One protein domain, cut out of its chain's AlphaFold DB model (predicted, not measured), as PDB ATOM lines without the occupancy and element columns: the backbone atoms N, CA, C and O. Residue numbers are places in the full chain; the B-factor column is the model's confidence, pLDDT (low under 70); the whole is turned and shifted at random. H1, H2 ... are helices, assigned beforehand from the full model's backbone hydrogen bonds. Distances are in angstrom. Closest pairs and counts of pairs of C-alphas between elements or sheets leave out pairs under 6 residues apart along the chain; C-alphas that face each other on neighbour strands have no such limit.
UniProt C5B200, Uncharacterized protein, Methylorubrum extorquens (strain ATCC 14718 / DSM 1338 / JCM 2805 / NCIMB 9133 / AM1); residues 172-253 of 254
ATOM      1  N   LEU A 172     303.751 177.993 366.349       86.56
ATOM      2  CA  LEU A 172     302.585 178.839 366.084       86.56
ATOM      3  C   LEU A 172     302.963 180.311 365.852       86.56
ATOM      4  O   LEU A 172     302.418 180.935 364.943       86.56
ATOM      5  N   VAL A 173     303.907 180.855 366.630       87.81
ATOM      6  CA  VAL A 173     304.382 182.245 366.507       87.81
ATOM      7  C   VAL A 173     305.169 182.422 365.210       87.81
ATOM      8  O   VAL A 173     304.937 183.388 364.486       87.81
ATOM      9  N   GLU A 174     306.032 181.468 364.855       89.62
ATOM     10  CA  GLU A 174     306.765 181.512 363.582       89.62
ATOM     11  C   GLU A 174     305.838 181.363 362.367       89.62
ATOM     12  O   GLU A 174     305.964 182.112 361.394       89.62
ATOM     13  N   ARG A 175     304.822 180.489 362.433       88.25
ATOM     14  CA  ARG A 175     303.795 180.430 361.380       88.25
ATOM     15  C   ARG A 175     303.001 181.740 361.287       88.25
ATOM     16  O   ARG A 175     302.771 182.218 360.178       88.25
ATOM     17  N   ALA A 176     302.645 182.362 362.412       89.38
ATOM     18  CA  ALA A 176     301.970 183.662 362.421       89.38
ATOM     19  C   ALA A 176     302.835 184.787 361.825       89.38
ATOM     20  O   ALA A 176     302.326 185.593 361.051       89.38
ATOM     21  N   ARG A 177     304.151 184.816 362.098       89.06
ATOM     22  CA  ARG A 177     305.098 185.728 361.423       89.06
ATOM     23  C   ARG A 177     305.087 185.540 359.905       89.06
ATOM     24  O   ARG A 177     305.162 186.526 359.174       89.06
ATOM     25  N   GLY A 178     304.991 184.295 359.435       89.69
ATOM     26  CA  GLY A 178     304.829 183.970 358.016       89.69
ATOM     27  C   GLY A 178     303.559 184.578 357.416       89.69
ATOM     28  O   GLY A 178     303.634 185.247 356.388       89.69
ATOM     29  N   LEU A 179     302.417 184.424 358.093       88.50
ATOM     30  CA  LEU A 179     301.137 184.999 357.660       88.50
ATOM     31  C   LEU A 179     301.150 186.538 357.660       88.50
ATOM     32  O   LEU A 179     300.705 187.145 356.691       88.50
ATOM     33  N   ILE A 180     301.764 187.176 358.665       88.62
ATOM     34  CA  ILE A 180     301.951 188.640 358.698       88.62
ATOM     35  C   ILE A 180     302.742 189.133 357.480       88.62
ATOM     36  O   ILE A 180     302.360 190.126 356.865       88.62
ATOM     37  N   ARG A 181     303.818 188.432 357.092       87.56
ATOM     38  CA  ARG A 181     304.604 188.766 355.887       87.56
ATOM     39  C   ARG A 181     303.816 188.586 354.587       87.56
ATOM     40  O   ARG A 181     304.106 189.280 353.620       87.56
ATOM     41  N   LEU A 182     302.848 187.671 354.571       85.81
ATOM     42  CA  LEU A 182     301.933 187.442 353.450       85.81
ATOM     43  C   LEU A 182     300.768 188.457 353.417       85.81
ATOM     44  O   LEU A 182     300.048 188.528 352.427       85.81
ATOM     45  N   GLY A 183     300.580 189.244 354.483       83.25
ATOM     46  CA  GLY A 183     299.451 190.164 354.655       83.25
ATOM     47  C   GLY A 183     298.197 189.526 355.267       83.25
ATOM     48  O   GLY A 183     297.221 190.235 355.517       83.25
ATOM     49  N   ASP A 184     298.216 188.224 355.571       87.81
ATOM     50  CA  ASP A 184     297.121 187.528 356.259       87.81
ATOM     51  C   ASP A 184     297.179 187.774 357.775       87.81
ATOM     52  O   ASP A 184     297.659 186.971 358.580       87.81
ATOM     53  N   ILE A 185     296.677 188.940 358.175       88.69
ATOM     54  CA  ILE A 185     296.587 189.332 359.584       88.69
ATOM     55  C   ILE A 185     295.501 188.541 360.324       88.69
ATOM     56  O   ILE A 185     295.638 188.292 361.522       88.69
ATOM     57  N   SER A 186     294.439 188.125 359.633       87.38
ATOM     58  CA  SER A 186     293.328 187.370 360.222       87.38
ATOM     59  C   SER A 186     293.791 185.991 360.696       87.38
ATOM     60  O   SER A 186     293.603 185.642 361.864       87.38
ATOM     61  N   GLY A 187     294.474 185.239 359.829       88.50
ATOM     62  CA  GLY A 187     295.087 183.961 360.177       88.50
ATOM     63  C   GLY A 187     296.217 184.116 361.199       88.50
ATOM     64  O   GLY A 187     296.331 183.305 362.122       88.50
ATOM     65  N   ALA A 188     297.013 185.189 361.106       90.94
ATOM     66  CA  ALA A 188     298.044 185.480 362.102       90.94
ATOM     67  C   ALA A 188     297.463 185.690 363.510       90.94
ATOM     68  O   ALA A 188     297.984 185.106 364.461       90.94
ATOM     69  N   ARG A 189     296.379 186.469 363.653       91.75
ATOM     70  CA  ARG A 189     295.692 186.697 364.940       91.75
ATOM     71  C   ARG A 189     295.248 185.385 365.581       91.75
ATOM     72  O   ARG A 189     295.617 185.135 366.723       91.75
ATOM     73  N   LEU A 190     294.575 184.505 364.834       91.19
ATOM     74  CA  LEU A 190     294.110 183.207 365.343       91.19
ATOM     75  C   LEU A 190     295.263 182.322 365.859       91.19
ATOM     76  O   LEU A 190     295.154 181.679 366.907       91.19
ATOM     77  N   LEU A 191     296.390 182.288 365.139       89.56
ATOM     78  CA  LEU A 191     297.576 181.545 365.576       89.56
ATOM     79  C   LEU A 191     298.248 182.176 366.803       89.56
ATOM     80  O   LEU A 191     298.740 181.446 367.663       89.56
ATOM     81  N   LEU A 192     298.249 183.507 366.904       90.06
ATOM     82  CA  LEU A 192     298.816 184.245 368.034       90.06
ATOM     83  C   LEU A 192     297.951 184.152 369.292       90.06
ATOM     84  O   LEU A 192     298.505 184.009 370.375       90.06
ATOM     85  N   GLU A 193     296.625 184.140 369.169       90.56
ATOM     86  CA  GLU A 193     295.700 183.857 370.274       90.56
ATOM     87  C   GLU A 193     295.907 182.432 370.806       90.56
ATOM     88  O   GLU A 193     296.052 182.229 372.014       90.56
ATOM     89  N   ARG A 194     296.039 181.443 369.909       90.19
ATOM     90  CA  ARG A 194     296.378 180.061 370.290       90.19
ATOM     91  C   ARG A 194     297.759 179.961 370.947       90.19
ATOM     92  O   ARG A 194     297.923 179.187 371.884       90.19
ATOM     93  N   ALA A 195     298.745 180.727 370.484       88.44
ATOM     94  CA  ALA A 195     300.065 180.788 371.108       88.44
ATOM     95  C   ALA A 195     300.011 181.475 372.489       88.44
ATOM     96  O   ALA A 195     300.592 180.974 373.450       88.44
ATOM     97  N   GLN A 196     299.245 182.561 372.633       87.38
ATOM     98  CA  GLN A 196     299.035 183.254 373.906       87.38
ATOM     99  C   GLN A 196     298.346 182.345 374.936       87.38
ATOM    100  O   GLN A 196     298.755 182.331 376.093       87.38
ATOM    101  N   ALA A 197     297.363 181.536 374.527       85.50
ATOM    102  CA  ALA A 197     296.718 180.548 375.398       85.50
ATOM    103  C   ALA A 197     297.695 179.485 375.945       85.50
ATOM    104  O   ALA A 197     297.458 178.910 377.005       85.50
ATOM    105  N   ARG A 198     298.817 179.247 375.252       81.94
ATOM    106  CA  ARG A 198     299.913 178.360 375.682       81.94
ATOM    107  C   ARG A 198     301.003 179.092 376.479       81.94
ATOM    108  O   ARG A 198     301.998 178.472 376.832       81.94
ATOM    109  N   ASN A 199     300.825 180.390 376.755       79.38
ATOM    110  CA  ASN A 199     301.841 181.303 377.296       79.38
ATOM    111  C   ASN A 199     303.151 181.307 376.488       79.38
ATOM    112  O   ASN A 199     304.238 181.441 377.042       79.38
ATOM    113  N   ALA A 200     303.048 181.177 375.163       79.31
ATOM    114  CA  ALA A 200     304.204 181.219 374.280       79.31
ATOM    115  C   ALA A 200     304.949 182.569 374.377       79.31
ATOM    116  O   ALA A 200     304.309 183.629 374.284       79.31
ATOM    117  N   PRO A 201     306.293 182.569 374.471       76.50
ATOM    118  CA  PRO A 201     307.069 183.801 374.514       76.50
ATOM    119  C   PRO A 201     306.843 184.622 373.239       76.50
ATOM    120  O   PRO A 201     306.742 184.092 372.132       76.50
ATOM    121  N   ASN A 202     306.762 185.944 373.397       81.19
ATOM    122  CA  ASN A 202     306.477 186.923 372.338       81.19
ATOM    123  C   ASN A 202     305.095 186.833 371.654       81.19
ATOM    124  O   ASN A 202     304.791 187.711 370.845       81.19
ATOM    125  N   ALA A 203     304.222 185.872 371.985       87.06
ATOM    126  CA  ALA A 203     302.893 185.770 371.366       87.06
ATOM    127  C   ALA A 203     302.023 187.008 371.637       87.06
ATOM    128  O   ALA A 203     301.515 187.618 370.699       87.06
ATOM    129  N   THR A 204     301.935 187.450 372.898       87.44
ATOM    130  CA  THR A 204     301.206 188.668 373.300       87.44
ATOM    131  C   THR A 204     301.750 189.925 372.601       87.44
ATOM    132  O   THR A 204     300.982 190.796 372.194       87.44
ATOM    133  N   PHE A 205     303.074 190.008 372.411       89.56
ATOM    134  CA  PHE A 205     303.741 191.134 371.745       89.56
ATOM    135  C   PHE A 205     303.479 191.167 370.232       89.56
ATOM    136  O   PHE A 205     303.292 192.237 369.655       89.56
ATOM    137  N   LEU A 206     303.448 190.007 369.568       89.69
ATOM    138  CA  LEU A 206     303.041 189.934 368.166       89.69
ATOM    139  C   LEU A 206     301.543 190.181 367.991       89.69
ATOM    140  O   LEU A 206     301.164 190.886 367.058       89.69
ATOM    141  N   LEU A 207     300.695 189.672 368.891       89.81
ATOM    142  CA  LEU A 207     299.257 189.931 368.837       89.81
ATOM    143  C   LEU A 207     298.983 191.437 368.933       89.81
ATOM    144  O   LEU A 207     298.241 191.959 368.104       89.81
ATOM    145  N   ALA A 208     299.651 192.152 369.848       91.69
ATOM    146  CA  ALA A 208     299.578 193.612 369.955       91.69
ATOM    147  C   ALA A 208     299.873 194.324 368.620       91.69
ATOM    148  O   ALA A 208     299.092 195.172 368.191       91.69
ATOM    149  N   GLN A 209     300.937 193.922 367.912       90.19
ATOM    150  CA  GLN A 209     301.284 194.487 366.600       90.19
ATOM    151  C   GLN A 209     300.197 194.247 365.540       90.19
ATOM    152  O   GLN A 209     300.017 195.082 364.662       90.19
ATOM    153  N   THR A 210     299.434 193.150 365.612       90.69
ATOM    154  CA  THR A 210     298.315 192.936 364.673       90.69
ATOM    155  C   THR A 210     297.127 193.871 364.904       90.69
ATOM    156  O   THR A 210     296.286 193.989 364.015       90.69
ATOM    157  N   TRP A 211     297.024 194.527 366.064       88.50
ATOM    158  CA  TRP A 211     295.982 195.517 366.375       88.50
ATOM    159  C   TRP A 211     296.454 196.965 366.170       88.50
ATOM    160  O   TRP A 211     295.629 197.866 366.018       88.50
ATOM    161  N   ASP A 212     297.768 197.179 366.106       90.00
ATOM    162  CA  ASP A 212     298.428 198.468 365.908       90.00
ATOM    163  C   ASP A 212     298.253 198.988 364.464       90.00
ATOM    164  O   ASP A 212     298.722 198.394 363.489       90.00
ATOM    165  N   ALA A 213     297.581 200.135 364.325       84.62
ATOM    166  CA  ALA A 213     297.299 200.758 363.034       84.62
ATOM    167  C   ALA A 213     298.569 201.125 362.243       84.62
ATOM    168  O   ALA A 213     298.551 201.062 361.012       84.62
ATOM    169  N   ASP A 214     299.669 201.475 362.913       87.12
ATOM    170  CA  ASP A 214     300.923 201.824 362.248       87.12
ATOM    171  C   ASP A 214     301.679 200.576 361.787       87.12
ATOM    172  O   ASP A 214     302.314 200.597 360.731       87.12
ATOM    173  N   MET A 215     301.580 199.459 362.518       85.69
ATOM    174  CA  MET A 215     302.099 198.164 362.056       85.69
ATOM    175  C   MET A 215     301.321 197.653 360.841       85.69
ATOM    176  O   MET A 215     301.931 197.291 359.839       85.69
ATOM    177  N   LEU A 216     299.988 197.726 360.872       84.62
ATOM    178  CA  LEU A 216     299.143 197.358 359.730       84.62
ATOM    179  C   LEU A 216     299.449 198.217 358.491       84.62
ATOM    180  O   LEU A 216     299.581 197.683 357.389       84.62
ATOM    181  N   ARG A 217     299.669 199.529 358.672       85.31
ATOM    182  CA  ARG A 217     300.148 200.435 357.610       85.31
ATOM    183  C   ARG A 217     301.526 200.029 357.079       85.31
ATOM    184  O   ARG A 217     301.703 200.007 355.863       85.31
ATOM    185  N   ARG A 218     302.481 199.680 357.953       85.56
ATOM    186  CA  ARG A 218     303.826 199.195 357.571       85.56
ATOM    187  C   ARG A 218     303.779 197.886 356.779       85.56
ATOM    188  O   ARG A 218     304.582 197.709 355.872       85.56
ATOM    189  N   TRP A 219     302.824 197.005 357.070       81.88
ATOM    190  CA  TRP A 219     302.578 195.773 356.308       81.88
ATOM    191  C   TRP A 219     301.668 195.984 355.081       81.88
ATOM    192  O   TRP A 219     301.289 195.023 354.420       81.88
ATOM    193  N   ASN A 220     301.334 197.241 354.752       83.06
ATOM    194  CA  ASN A 220     300.482 197.654 353.628       83.06
ATOM    195  C   ASN A 220     299.060 197.044 353.649       83.06
ATOM    196  O   ASN A 220     298.374 196.993 352.626       83.06
ATOM    197  N   VAL A 221     298.596 196.630 354.830       78.00
ATOM    198  CA  VAL A 221     297.280 196.032 355.067       78.00
ATOM    199  C   VAL A 221     296.232 197.139 355.187       78.00
ATOM    200  O   VAL A 221     296.362 198.056 355.998       78.00
ATOM    201  N   ARG A 222     295.166 197.060 354.381       68.50
ATOM    202  CA  ARG A 222     294.057 198.030 354.366       68.50
ATOM    203  C   ARG A 222     292.720 197.310 354.547       68.50
ATOM    204  O   ARG A 222     292.548 196.205 354.050       68.50
ATOM    205  N   GLY A 223     291.782 197.937 355.258       69.50
ATOM    206  CA  GLY A 223     290.423 197.416 355.486       69.50
ATOM    207  C   GLY A 223     290.227 196.567 356.750       69.50
ATOM    208  O   GLY A 223     289.093 196.411 357.195       69.50
ATOM    209  N   LEU A 224     291.295 196.076 357.389       77.50
ATOM    210  CA  LEU A 224     291.197 195.395 358.686       77.50
ATOM    211  C   LEU A 224     290.966 196.383 359.841       77.50
ATOM    212  O   LEU A 224     291.580 197.449 359.899       77.50
ATOM    213  N   ARG A 225     290.109 195.999 360.798       79.06
ATOM    214  CA  ARG A 225     289.879 196.770 362.030       79.06
ATOM    215  C   ARG A 225     291.142 196.740 362.900       79.06
ATOM    216  O   ARG A 225     291.510 195.691 363.441       79.06
ATOM    217  N   ALA A 226     291.781 197.900 363.009       84.62
ATOM    218  CA  ALA A 226     292.792 198.213 364.012       84.62
ATOM    219  C   ALA A 226     292.114 198.621 365.330       84.62
ATOM    220  O   ALA A 226     290.993 199.131 365.313       84.62
ATOM    221  N   ASP A 227     292.808 198.426 366.447       87.00
ATOM    222  CA  ASP A 227     292.383 198.876 367.773       87.00
ATOM    223  C   ASP A 227     293.627 199.337 368.561       87.00
ATOM    224  O   ASP A 227     294.376 198.507 369.089       87.00
ATOM    225  N   PRO A 228     293.915 200.654 368.588       85.44
ATOM    226  CA  PRO A 228     295.135 201.178 369.193       85.44
ATOM    227  C   PRO A 228     295.131 201.079 370.724       85.44
ATOM    228  O   PRO A 228     296.200 200.979 371.328       85.44
ATOM    229  N   ASP A 229     293.960 201.079 371.363       88.50
ATOM    230  CA  ASP A 229     293.848 200.994 372.819       88.50
ATOM    231  C   ASP A 229     293.994 199.542 373.290       88.50
ATOM    232  O   ASP A 229     294.750 199.268 374.231       88.50
ATOM    233  N   LEU A 230     293.411 198.583 372.558       87.19
ATOM    234  CA  LEU A 230     293.692 197.162 372.755       87.19
ATOM    235  C   LEU A 230     295.180 196.855 372.528       87.19
ATOM    236  O   LEU A 230     295.792 196.205 373.378       87.19
ATOM    237  N   ALA A 231     295.788 197.369 371.451       89.56
ATOM    238  CA  ALA A 231     297.216 197.189 371.169       89.56
ATOM    239  C   ALA A 231     298.104 197.674 372.330       89.56
ATOM    240  O   ALA A 231     298.970 196.931 372.793       89.56
ATOM    241  N   ARG A 232     297.848 198.876 372.870       87.44
ATOM    242  CA  ARG A 232     298.544 199.406 374.062       87.44
ATOM    243  C   ARG A 232     298.399 198.490 375.278       87.44
ATOM    244  O   ARG A 232     299.393 198.213 375.948       87.44
ATOM    245  N   SER A 233     297.192 197.983 375.542       90.62
ATOM    246  CA  SER A 233     296.945 197.072 376.669       90.62
ATOM    247  C   SER A 233     297.701 195.740 376.527       90.62
ATOM    248  O   SER A 233     298.245 195.218 377.503       90.62
ATOM    249  N   LEU A 234     297.804 195.216 375.299       88.94
ATOM    250  CA  LEU A 234     298.540 193.991 374.989       88.94
ATOM    251  C   LEU A 234     300.057 194.206 375.064       88.94
ATOM    252  O   LEU A 234     300.748 193.351 375.614       88.94
ATOM    253  N   TYR A 235     300.580 195.351 374.609       89.75
ATOM    254  CA  TYR A 235     301.993 195.701 374.796       89.75
ATOM    255  C   TYR A 235     302.363 195.814 376.283       89.75
ATOM    256  O   TYR A 235     303.368 195.240 376.701       89.75
ATOM    257  N   ALA A 236     301.538 196.479 377.100       90.19
ATOM    258  CA  ALA A 236     301.760 196.570 378.546       90.19
ATOM    259  C   ALA A 236     301.763 195.181 379.216       90.19
ATOM    260  O   ALA A 236     302.641 194.877 380.025       90.19
ATOM    261  N   LYS A 237     300.835 194.298 378.819       86.25
ATOM    262  CA  LYS A 237     300.793 192.898 379.270       86.25
ATOM    263  C   LYS A 237     302.042 192.116 378.847       86.25
ATOM    264  O   LYS A 237     302.612 191.405 379.668       86.25
ATOM    265  N   ALA A 238     302.490 192.264 377.602       86.69
ATOM    266  CA  ALA A 238     303.677 191.585 377.084       86.69
ATOM    267  C   ALA A 238     304.976 192.044 377.778       86.69
ATOM    268  O   ALA A 238     305.873 191.228 378.000       86.69
ATOM    269  N   ALA A 239     305.068 193.324 378.153       85.06
ATOM    270  CA  ALA A 239     306.176 193.848 378.950       85.06
ATOM    271  C   ALA A 239     306.184 193.249 380.369       85.06
ATOM    272  O   ALA A 239     307.217 192.759 380.819       85.06
ATOM    273  N   ALA A 240     305.026 193.202 381.039       84.00
ATOM    274  CA  ALA A 240     304.893 192.590 382.364       84.00
ATOM    275  C   ALA A 240     305.184 191.072 382.362       84.00
ATOM    276  O   ALA A 240     305.764 190.553 383.318       84.00
ATOM    277  N   GLN A 241     304.829 190.361 381.284       80.12
ATOM    278  CA  GLN A 241     305.196 188.953 381.090       80.12
ATOM    279  C   GLN A 241     306.719 188.787 380.989       80.12
ATOM    280  O   GLN A 241     307.288 188.093 381.824       80.12
ATOM    281  N   ASN A 242     307.398 189.519 380.093       75.19
ATOM    282  CA  ASN A 242     308.866 189.456 379.981       75.19
ATOM    283  C   ASN A 242     309.580 189.797 381.302       75.19
ATOM    284  O   ASN A 242     310.524 189.112 381.676       75.19
ATOM    285  N   GLN A 243     309.107 190.799 382.054       72.88
ATOM    286  CA  GLN A 243     309.656 191.114 383.382       72.88
ATOM    287  C   GLN A 243     309.470 189.978 384.400       72.88
ATOM    288  O   GLN A 243     310.270 189.838 385.326       72.88
ATOM    289  N   THR A 244     308.418 189.171 384.251       69.75
ATOM    290  CA  THR A 244     308.181 187.992 385.093       69.75
ATOM    291  C   THR A 244     309.123 186.855 384.701       69.75
ATOM    292  O   THR A 244     309.774 186.294 385.579       69.75
ATOM    293  N   ASP A 245     309.271 186.574 383.403       63.59
ATOM    294  CA  ASP A 245     310.220 185.584 382.878       63.59
ATOM    295  C   ASP A 245     311.679 185.926 383.237       63.59
ATOM    296  O   ASP A 245     312.394 185.077 383.770       63.59
ATOM    297  N   GLU A 246     312.118 187.179 383.052       69.31
ATOM    298  CA  GLU A 246     313.460 187.625 383.460       69.31
ATOM    299  C   GLU A 246     313.679 187.492 384.972       69.31
ATOM    300  O   GLU A 246     314.752 187.075 385.412       69.31
ATOM    301  N   ARG A 247     312.660 187.790 385.788       64.88
ATOM    302  CA  ARG A 247     312.737 187.626 387.245       64.88
ATOM    303  C   ARG A 247     312.820 186.156 387.659       64.88
ATOM    304  O   ARG A 247     313.502 185.850 388.636       64.88
ATOM    305  N   LEU A 248     312.160 185.251 386.934       61.94
ATOM    306  CA  LEU A 248     312.261 183.806 387.151       61.94
ATOM    307  C   LEU A 248     313.631 183.262 386.715       61.94
ATOM    308  O   LEU A 248     314.222 182.475 387.456       61.94
ATOM    309  N   LEU A 249     314.185 183.730 385.591       61.22
ATOM    310  CA  LEU A 249     315.566 183.435 385.178       61.22
ATOM    311  C   LEU A 249     316.590 183.932 386.212       61.22
ATOM    312  O   LEU A 249     317.472 183.178 386.621       61.22
ATOM    313  N   ALA A 250     316.447 185.165 386.702       65.25
ATOM    314  CA  ALA A 250     317.321 185.721 387.737       65.25
ATOM    315  C   ALA A 250     317.222 184.968 389.079       65.25
ATOM    316  O   ALA A 250     318.209 184.867 389.803       65.25
ATOM    317  N   ALA A 251     316.048 184.418 389.408       61.97
ATOM    318  CA  ALA A 251     315.833 183.619 390.615       61.97
ATOM    319  C   ALA A 251     316.334 182.166 390.501       61.97
ATOM    320  O   ALA A 251     316.563 181.531 391.527       61.97
ATOM    321  N   THR A 252     316.501 181.636 389.285       63.22
ATOM    322  CA  THR A 252     316.948 180.250 389.033       63.22
ATOM    323  C   THR A 252     318.433 180.133 388.671       63.22
ATOM    324  O   THR A 252     318.945 179.024 388.547       63.22
ATOM    325  N   GLY A 253     319.141 181.259 388.535       58.72
ATOM    326  CA  GLY A 253     320.560 181.321 388.172       58.72
ATOM    327  C   GLY A 253     321.547 181.448 389.342       58.72
ATOM    328  O   GLY A 253     322.560 182.127 389.173       58.72
TER     329      GLY A 253
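This is residues 172 to 253 of the 254 residues of an uncharacterized protein of Methylorubrum extorquens (strain ATCC 14718 / DSM 1338 / JCM 2805 / NCIMB 9133 / AM1) (UniProt C5B200). A long helix, H5, packs with its first part on H3 and sticks out at its far end as an arm, residues 246 to 253. H3 packs in turn on H2, and H2 on H1, in a zigzag of nearly aligned helices, while short H4 turns off at the end of H3. The printed part has 82 residues with five named helices, H1 to H5 in order, and no named strand: the class is all helix. It is compact, with a radius of gyration of the C-alphas of 13.5 A, yet elongated, spanning 46 by 25 by 19 A.

Find C-alpha 228 at (295.135, 201.178, 369.193); from there H5, residues 228 to 252, runs 36.2 A to C-alpha 252 at (316.948, 180.250, 389.033). Look back for H3, residues 203 to 211, 12.9 A long, and H4, residues 213 to 218, 8.7 A. H2, residues 185 to 197, measures 18.1 A. H1, residues 172 to 182, measures 15.3 A and begins at C-alpha 172, (302.585, 178.839, 366.084).

Start at the hub, H3. H5 touches it with residues 228 to 238 alone, closest at the C-alphas of Ala 208 and Ala 231, 4.5 A, at a shallow tilt of 14 degrees, opposite ways. H2 and H3 form a helical hairpin, closest at C-alphas 196 and 203, 5.3 A. H1 and H2 form another, closest at C-alphas 176 and 188, 4.3 A. H3 and H4 only just touch, with 3 pairs of C-alphas within 8 A, only at the corner, closest at C-alphas 209 and 215, 5.9 A; they are about perpendicular at 88 degrees. H1 and H5 are apart. In all five helices every O i to N i+4 pair is within hydrogen-bond range.

The C-alphas farthest apart, of Gly 223 and Gly 253, are 47.3 A apart. The printed part has no cut and no long link. Confidence is under 70 at residues 222 to 223 and 244 to 253.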